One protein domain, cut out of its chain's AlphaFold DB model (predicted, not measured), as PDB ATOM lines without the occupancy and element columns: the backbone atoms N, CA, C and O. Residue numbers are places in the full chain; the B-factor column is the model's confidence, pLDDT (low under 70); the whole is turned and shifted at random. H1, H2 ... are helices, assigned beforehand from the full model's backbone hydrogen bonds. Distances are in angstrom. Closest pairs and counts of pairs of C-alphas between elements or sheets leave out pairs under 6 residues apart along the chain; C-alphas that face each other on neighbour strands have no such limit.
ATOM      1  N   ILE A  18     -10.162  40.931  12.482       90.56
ATOM      2  CA  ILE A  18     -10.358  39.942  13.548       90.56
ATOM      3  C   ILE A  18      -9.809  38.606  13.054       90.56
ATOM      4  O   ILE A  18     -10.063  38.238  11.912       90.56
ATOM      5  N   ALA A  19      -9.041  37.875  13.865       94.31
ATOM      6  CA  ALA A  19      -8.591  36.542  13.470       94.31
ATOM      7  C   ALA A  19      -9.774  35.559  13.439       94.31
ATOM      8  O   ALA A  19     -10.679  35.641  14.266       94.31
ATOM      9  N   ALA A  20      -9.741  34.572  12.540       95.44
ATOM     10  CA  ALA A  20     -10.816  33.582  12.397       95.44
ATOM     11  C   ALA A  20     -11.171  32.879  13.721       95.44
ATOM     12  O   ALA A  20     -12.343  32.695  14.040       95.44
ATOM     13  N   ARG A  21     -10.161  32.558  14.541       96.38
ATOM     14  CA  ARG A  21     -10.350  31.970  15.875       96.38
ATOM     15  C   ARG A  21     -11.092  32.902  16.833       96.38
ATOM     16  O   ARG A  21     -11.943  32.440  17.592       96.38
ATOM     17  N   ASP A  22     -10.768  34.189  16.810       96.38
ATOM     18  CA  ASP A  22     -11.398  35.182  17.680       96.38
ATOM     19  C   ASP A  22     -12.845  35.413  17.244       96.38
ATOM     20  O   ASP A  22     -13.738  35.483  18.082       96.38
ATOM     21  N   PHE A  23     -13.097  35.414  15.932       95.88
ATOM     22  CA  PHE A  23     -14.443  35.468  15.376       95.88
ATOM     23  C   PHE A  23     -15.290  34.256  15.783       95.88
ATOM     24  O   PHE A  23     -16.412  34.428  16.251       95.88
ATOM     25  N   VAL A  24     -14.754  33.035  15.686       97.50
ATOM     26  CA  VAL A  24     -15.449  31.821  16.157       97.50
ATOM     27  C   VAL A  24     -15.707  31.878  17.662       97.50
ATOM     28  O   VAL A  24     -16.783  31.499  18.114       97.50
ATOM     29  N   SER A  25     -14.746  32.379  18.442       97.50
ATOM     30  CA  SER A  25     -14.893  32.530  19.897       97.50
ATOM     31  C   SER A  25     -15.975  33.553  20.251       97.50
ATOM     32  O   SER A  25     -16.748  33.336  21.180       97.50
ATOM     33  N   TRP A  26     -16.069  34.636  19.479       96.62
ATOM     34  CA  TRP A  26     -17.139  35.615  19.600       96.62
ATOM     35  C   TRP A  26     -18.502  34.996  19.270       96.62
ATOM     36  O   TRP A  26     -19.401  35.051  20.101       96.62
ATOM     37  N   VAL A  27     -18.637  34.300  18.136       97.19
ATOM     38  CA  VAL A  27     -19.877  33.592  17.759       97.19
ATOM     39  C   VAL A  27     -20.293  32.568  18.821       97.19
ATOM     40  O   VAL A  27     -21.475  32.464  19.145       97.19
ATOM     41  N   ALA A  28     -19.335  31.827  19.385       98.25
ATOM     42  CA  ALA A  28     -19.594  30.884  20.467       98.25
ATOM     43  C   ALA A  28     -20.156  31.584  21.713       98.25
ATOM     44  O   ALA A  28     -21.111  31.093  22.306       98.25
ATOM     45  N   SER A  29     -19.599  32.743  22.077       97.94
ATOM     46  CA  SER A  29     -20.079  33.543  23.205       97.94
ATOM     47  C   SER A  29     -21.476  34.113  22.962       97.94
ATOM     48  O   SER A  29     -22.318  34.032  23.847       97.94
ATOM     49  N   GLU A  30     -21.733  34.678  21.782       97.69
ATOM     50  CA  GLU A  30     -23.021  35.308  21.449       97.69
ATOM     51  C   GLU A  30     -24.174  34.301  21.371       97.69
ATOM     52  O   GLU A  30     -25.319  34.636  21.662       97.69
ATOM     53  N   LEU A  31     -23.884  33.066  20.953       96.75
ATOM     54  CA  LEU A  31     -24.887  32.016  20.764       96.75
ATOM     55  C   LEU A  31     -24.912  30.977  21.893       96.75
ATOM     56  O   LEU A  31     -25.637  29.990  21.770       96.75
ATOM     57  N   GLU A  32     -24.116  31.175  22.949       97.81
ATOM     58  CA  GLU A  32     -23.954  30.246  24.077       97.81
ATOM     59  C   GLU A  32     -23.612  28.807  23.633       97.81
ATOM     60  O   GLU A  32     -24.230  27.829  24.053       97.81
ATOM     61  N   LEU A  33     -22.615  28.670  22.755       97.88
ATOM     62  CA  LEU A  33     -22.201  27.395  22.160       97.88
ATOM     63  C   LEU A  33     -20.817  26.946  22.599       97.88
ATOM     64  O   LEU A  33     -19.966  27.733  23.014       97.88
ATOM     65  N   THR A  34     -20.539  25.663  22.375       98.06
ATOM     66  CA  THR A  34     -19.157  25.191  22.334       98.06
ATOM     67  C   THR A  34     -18.420  25.751  21.112       98.06
ATOM     68  O   THR A  34     -19.011  26.080  20.080       98.06
ATOM     69  N   ALA A  35     -17.088  25.804  21.188       93.88
ATOM     70  CA  ALA A  35     -16.257  26.240  20.063       93.88
ATOM     71  C   ALA A  35     -16.427  25.352  18.813       93.88
ATOM     72  O   ALA A  35     -16.340  25.849  17.690       93.88
ATOM     73  N   GLY A  36     -16.687  24.051  18.999       96.69
ATOM     74  CA  GLY A  36     -16.959  23.117  17.903       96.69
ATOM     75  C   GLY A  36     -18.262  23.454  17.181       96.69
ATOM     76  O   GLY A  36     -18.249  23.694  15.978       96.69
ATOM     77  N   GLU A  37     -19.362  23.597  17.925       97.94
ATOM     78  CA  GLU A  37     -20.666  23.969  17.357       97.94
ATOM     79  C   GLU A  37     -20.637  25.341  16.670       97.94
ATOM     80  O   GLU A  37     -21.246  25.522  15.616       97.94
ATOM     81  N   ALA A  38     -19.917  26.312  17.240       98.06
ATOM     82  CA  ALA A  38     -19.732  27.616  16.612       98.06
ATOM     83  C   ALA A  38     -18.942  27.508  15.300       98.06
ATOM     84  O   ALA A  38     -19.320  28.128  14.308       98.06
ATOM     85  N   THR A  39     -17.888  26.686  15.269       97.06
ATOM     86  CA  THR A  39     -17.116  26.420  14.045       97.06
ATOM     87  C   THR A  39     -18.005  25.823  12.957       97.06
ATOM     88  O   THR A  39     -17.983  26.300  11.822       97.06
ATOM     89  N   ASP A  40     -18.824  24.829  13.304       96.69
ATOM     90  CA  ASP A  40     -19.722  24.163  12.358       96.69
ATOM     91  C   ASP A  40     -20.783  25.124  11.805       96.69
ATOM     92  O   ASP A  40     -21.040  25.146  10.602       96.69
ATOM     93  N   ARG A  41     -21.354  25.987  12.654       96.69
ATOM     94  CA  ARG A  41     -22.322  27.005  12.212       96.69
ATOM     95  C   ARG A  41     -21.690  28.061  11.315       96.69
ATOM     96  O   ARG A  41     -22.291  28.433  10.311       96.69
ATOM     97  N   VAL A  42     -20.486  28.531  11.645       96.75
ATOM     98  CA  VAL A  42     -19.762  29.492  10.800       96.75
ATOM     99  C   VAL A  42     -19.460  28.883   9.430       96.75
ATOM    100  O   VAL A  42     -19.697  29.536   8.415       96.75
ATOM    101  N   ARG A  43     -19.019  27.620   9.385       96.31
ATOM    102  CA  ARG A  43     -18.804  26.883   8.130       96.31
ATOM    103  C   ARG A  43     -20.078  26.765   7.302       96.31
ATOM    104  O   ARG A  43     -20.055  27.096   6.122       96.31
ATOM    105  N   ALA A  44     -21.193  26.390   7.928       95.81
ATOM    106  CA  ALA A  44     -22.479  26.278   7.243       95.81
ATOM    107  C   ALA A  44     -22.922  27.609   6.608       95.81
ATOM    108  O   ALA A  44     -23.448  27.622   5.498       95.81
ATOM    109  N   VAL A  45     -22.685  28.743   7.277       95.69
ATOM    110  CA  VAL A  45     -22.972  30.067   6.702       95.69
ATOM    111  C   VAL A  45     -22.064  30.359   5.507       95.69
ATOM    112  O   VAL A  45     -22.559  30.835   4.487       95.69
ATOM    113  N   PHE A  46     -20.761  30.071   5.596       94.94
ATOM    114  CA  PHE A  46     -19.850  30.260   4.464       94.94
ATOM    115  C   PHE A  46     -20.212  29.388   3.258       94.94
ATOM    116  O   PHE A  46     -20.118  29.877   2.135       94.94
ATOM    117  N   ASP A  47     -20.677  28.157   3.476       93.69
ATOM    118  CA  ASP A  47     -21.166  27.287   2.401       93.69
ATOM    119  C   ASP A  47     -22.397  27.881   1.711       93.69
ATOM    120  O   ASP A  47     -22.420  28.016   0.488       93.69
ATOM    121  N   VAL A  48     -23.389  28.333   2.485       94.31
ATOM    122  CA  VAL A  48     -24.585  28.982   1.927       94.31
ATOM    123  C   VAL A  48     -24.218  30.258   1.167       94.31
ATOM    124  O   VAL A  48     -24.758  30.510   0.093       94.31
ATOM    125  N   LEU A  49     -23.290  31.066   1.690       93.88
ATOM    126  CA  LEU A  49     -22.826  32.271   1.001       93.88
ATOM    127  C   LEU A  49     -22.115  31.937  -0.309       93.88
ATOM    128  O   LEU A  49     -22.356  32.617  -1.300       93.88
ATOM    129  N   HIS A  50     -21.286  30.894  -0.328       90.50
ATOM    130  CA  HIS A  50     -20.600  30.441  -1.535       90.50
ATOM    131  C   HIS A  50     -21.582  30.003  -2.636       90.50
ATOM    132  O   HIS A  50     -21.323  30.243  -3.811       90.50
ATOM    133  N   GLU A  51     -22.718  29.401  -2.272       91.38
ATOM    134  CA  GLU A  51     -23.778  29.031  -3.221       91.38
ATOM    135  C   GLU A  51     -24.662  30.214  -3.646       91.38
ATOM    136  O   GLU A  51     -25.193  30.229  -4.758       91.38
ATOM    137  N   ALA A  52     -24.849  31.198  -2.764       94.69
ATOM    138  CA  ALA A  52     -25.786  32.302  -2.967       94.69
ATOM    139  C   ALA A  52     -25.219  33.473  -3.787       94.69
ATOM    140  O   ALA A  52     -25.998  34.281  -4.298       94.69
ATOM    141  N   VAL A  53     -23.893  33.595  -3.894       93.50
ATOM    142  CA  VAL A  53     -23.222  34.696  -4.609       93.50
ATOM    143  C   VAL A  53     -22.365  34.176  -5.757       93.50
ATOM    144  O   VAL A  53     -22.122  32.977  -5.890       93.50
ATOM    145  N   THR A  54     -21.897  35.072  -6.627       94.38
ATOM    146  CA  THR A  54     -21.009  34.641  -7.709       94.38
ATOM    147  C   THR A  54     -19.627  34.242  -7.168       94.38
ATOM    148  O   THR A  54     -19.158  34.813  -6.180       94.38
ATOM    149  N   PRO A  55     -18.897  33.328  -7.839       90.56
ATOM    150  CA  PRO A  55     -17.553  32.940  -7.401       90.56
ATOM    151  C   PRO A  55     -16.572  34.118  -7.272       90.56
ATOM    152  O   PRO A  55     -15.706  34.103  -6.400       90.56
ATOM    153  N   GLY A  56     -16.710  35.137  -8.130       93.00
ATOM    154  CA  GLY A  56     -15.885  36.347  -8.087       93.00
ATOM    155  C   GLY A  56     -16.168  37.200  -6.852       93.00
ATOM    156  O   GLY A  56     -15.243  37.542  -6.125       93.00
ATOM    157  N   GLU A  57     -17.443  37.457  -6.554       94.19
ATOM    158  CA  GLU A  57     -17.838  38.205  -5.352       94.19
ATOM    159  C   GLU A  57     -17.399  37.490  -4.071       94.19
ATOM    160  O   GLU A  57     -16.896  38.123  -3.143       94.19
ATOM    161  N   PHE A  58     -17.539  36.163  -4.022       93.50
ATOM    162  CA  PHE A  58     -17.084  35.384  -2.875       93.50
ATOM    163  C   PHE A  58     -15.564  35.485  -2.686       93.50
ATOM    164  O   PHE A  58     -15.082  35.678  -1.568       93.50
ATOM    165  N   HIS A  59     -14.803  35.401  -3.781       91.62
ATOM    166  CA  HIS A  59     -13.353  35.577  -3.758       91.62
ATOM    167  C   HIS A  59     -12.951  36.971  -3.258       91.62
ATOM    168  O   HIS A  59     -12.069  37.079  -2.404       91.62
ATOM    169  N   ASP A  60     -13.622  38.020  -3.733       93.62
ATOM    170  CA  ASP A  60     -13.351  39.401  -3.329       93.62
ATOM    171  C   ASP A  60     -13.593  39.614  -1.830       93.62
ATOM    172  O   ASP A  60     -12.792  40.275  -1.164       93.62
ATOM    173  N   VAL A  61     -14.652  39.012  -1.272       91.19
ATOM    174  CA  VAL A  61     -14.922  39.040   0.176       91.19
ATOM    175  C   VAL A  61     -13.822  38.319   0.949       91.19
ATOM    176  O   VAL A  61     -13.277  38.882   1.902       91.19
ATOM    177  N   LEU A  62     -13.450  37.102   0.540       91.94
ATOM    178  CA  LEU A  62     -12.389  36.344   1.208       91.94
ATOM    179  C   LEU A  62     -11.039  37.068   1.171       91.94
ATOM    180  O   LEU A  62     -10.297  37.006   2.149       91.94
ATOM    181  N   ALA A  63     -10.739  37.801   0.096       91.69
ATOM    182  CA  ALA A  63      -9.512  38.585  -0.031       91.69
ATOM    183  C   ALA A  63      -9.398  39.728   1.001       91.69
ATOM    184  O   ALA A  63      -8.296  40.219   1.253       91.69
ATOM    185  N   GLN A  64     -10.508  40.146   1.623       91.31
ATOM    186  CA  GLN A  64     -10.507  41.147   2.699       91.31
ATOM    187  C   GLN A  64     -10.285  40.543   4.092       91.31
ATOM    188  O   GLN A  64      -9.983  41.275   5.042       91.31
ATOM    189  N   LEU A  65     -10.433  39.224   4.236       92.44
ATOM    190  CA  LEU A  65     -10.335  38.537   5.519       92.44
ATOM    191  C   LEU A  65      -8.898  38.069   5.802       92.44
ATOM    192  O   LEU A  65      -8.137  37.763   4.881       92.44
ATOM    193  N   PRO A  66      -8.488  37.977   7.080       94.19
ATOM    194  CA  PRO A  66      -7.245  37.303   7.446       94.19
ATOM    195  C   PRO A  66      -7.181  35.863   6.917       94.19
ATOM    196  O   PRO A  66      -8.189  35.163   6.862       94.19
ATOM    197  N   SER A  67      -5.980  35.376   6.598       90.69
ATOM    198  CA  SER A  67      -5.782  34.072   5.938       90.69
ATOM    199  C   SER A  67      -6.384  32.871   6.681       90.69
ATOM    200  O   SER A  67      -6.789  31.904   6.042       90.69
ATOM    201  N   GLY A  68      -6.501  32.938   8.012       92.38
ATOM    202  CA  GLY A  68      -7.095  31.870   8.825       92.38
ATOM    203  C   GLY A  68      -8.568  31.572   8.516       92.38
ATOM    204  O   GLY A  68      -9.056  30.508   8.878       92.38
ATOM    205  N   TYR A  69      -9.287  32.466   7.824       94.31
ATOM    206  CA  TYR A  69     -10.676  32.209   7.421       94.31
ATOM    207  C   TYR A  69     -10.798  31.126   6.344       94.31
ATOM    208  O   TYR A  69     -11.853  30.508   6.242       94.31
ATOM    209  N   ALA A  70      -9.733  30.834   5.590       90.94
ATOM    210  CA  ALA A  70      -9.749  29.765   4.593       90.94
ATOM    211  C   ALA A  70     -10.069  28.383   5.206       90.94
ATOM    212  O   ALA A  70     -10.675  27.546   4.546       90.94
ATOM    213  N   GLU A  71      -9.731  28.158   6.482       90.94
ATOM    214  CA  GLU A  71     -10.033  26.917   7.220       90.94
ATOM    215  C   GLU A  71     -11.520  26.779   7.608       90.94
ATOM    216  O   GLU A  71     -11.991  25.695   7.980       90.94
ATOM    217  N   LEU A  72     -12.268  27.883   7.538       93.12
ATOM    218  CA  LEU A  72     -13.700  27.966   7.825       93.12
ATOM    219  C   LEU A  72     -14.560  27.915   6.557       93.12
ATOM    220  O   LEU A  72     -15.775  28.024   6.664       93.12
ATOM    221  N   VAL A  73     -13.950  27.736   5.381       89.88
ATOM    222  CA  VAL A  73     -14.650  27.609   4.099       89.88
ATOM    223  C   VAL A  73     -14.506  26.166   3.600       89.88
ATOM    224  O   VAL A  73     -13.464  25.824   3.033       89.88
ATOM    225  N   PRO A  74     -15.515  25.301   3.797       76.69
ATOM    226  CA  PRO A  74     -15.464  23.891   3.399       76.69
ATOM    227  C   PRO A  74     -15.090  23.674   1.926       76.69
ATOM    228  O   PRO A  74     -14.192  22.882   1.643       76.69
ATOM    229  N   ALA A  75     -15.638  24.477   1.006       68.69
ATOM    230  CA  ALA A  75     -15.288  24.442  -0.422       68.69
ATOM    231  C   ALA A  75     -13.780  24.642  -0.719       68.69
ATOM    232  O   ALA A  75     -13.273  24.177  -1.745       68.69
ATOM    233  N   LEU A  76     -13.045  25.325   0.168       61.88
ATOM    234  CA  LEU A  76     -11.595  25.537   0.066       61.88
ATOM    235  C   LEU A  76     -10.791  24.542   0.915       61.88
ATOM    236  O   LEU A  76      -9.679  24.177   0.526       61.88
ATOM    237  N   ALA A  77     -11.344  24.084   2.039       56.91
ATOM    238  CA  ALA A  77     -10.723  23.097   2.918       56.91
ATOM    239  C   ALA A  77     -10.668  21.696   2.278       56.91
ATOM    240  O   ALA A  77      -9.680  20.981   2.453       56.91
ATOM    241  N   ASP A  78     -11.671  21.326   1.477       55.03
ATOM    242  CA  ASP A  78     -11.718  20.025   0.795       55.03
ATOM    243  C   ASP A  78     -10.731  19.906  -0.380       55.03
ATOM    244  O   ASP A  78     -10.410  18.800  -0.803       55.03
ATOM    245  N   ARG A  79     -10.165  21.019  -0.876       47.72
ATOM    246  CA  ARG A  79      -9.068  21.000  -1.869       47.72
ATOM    247  C   ARG A  79      -7.684  20.757  -1.260       47.72
ATOM    248  O   ARG A  79      -6.731  20.584  -2.015       47.72
TER     249      ARG A  79
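Overview. This is residues 18 to 79 of the 81 residues of the protein "DUF2267 domain-containing protein" of Actinobacteria bacterium (UniProt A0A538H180). One long helix, H2, makes the long axis; H1 packs across its first part, H3 folds back near its other end, and H4 and H5 meet its middle crosswise. The printed part has 62 residues with five named helices, H1 to H5 in order, all helix, compact with a radius of gyration of the C-alphas of 11.6 A, spanning 33 by 20 by 20 A.

Along the chain. Find C-alpha 20 at (-10.816, 33.582, 12.397); from there H1 runs 15.3 A to residue 30. H2, residues 35 to 52, runs 25.7 A. H3 is residues 55 to 62, H4 67 to 72, and H5 74 to 79, ending at (-9.068, 21.000, -1.869).

Arrangement. H1 touches H2, closest C-alphas Ala 28 and Ala 38, 5.1 A. H4 touches H2 about perpendicular, 87 degrees, closest C-alphas Arg 43 and Leu 72, 5.2 A. Every O i to N i+4 pair is within hydrogen-bond range in H1, H2 and H3; H4 has 0 of 2, but 3 of 3 O i to N i+3, and H5 1 of 2.

Size, cuts and confidence. The printed part has no cut; residues 75 to 79 have pLDDT under 70.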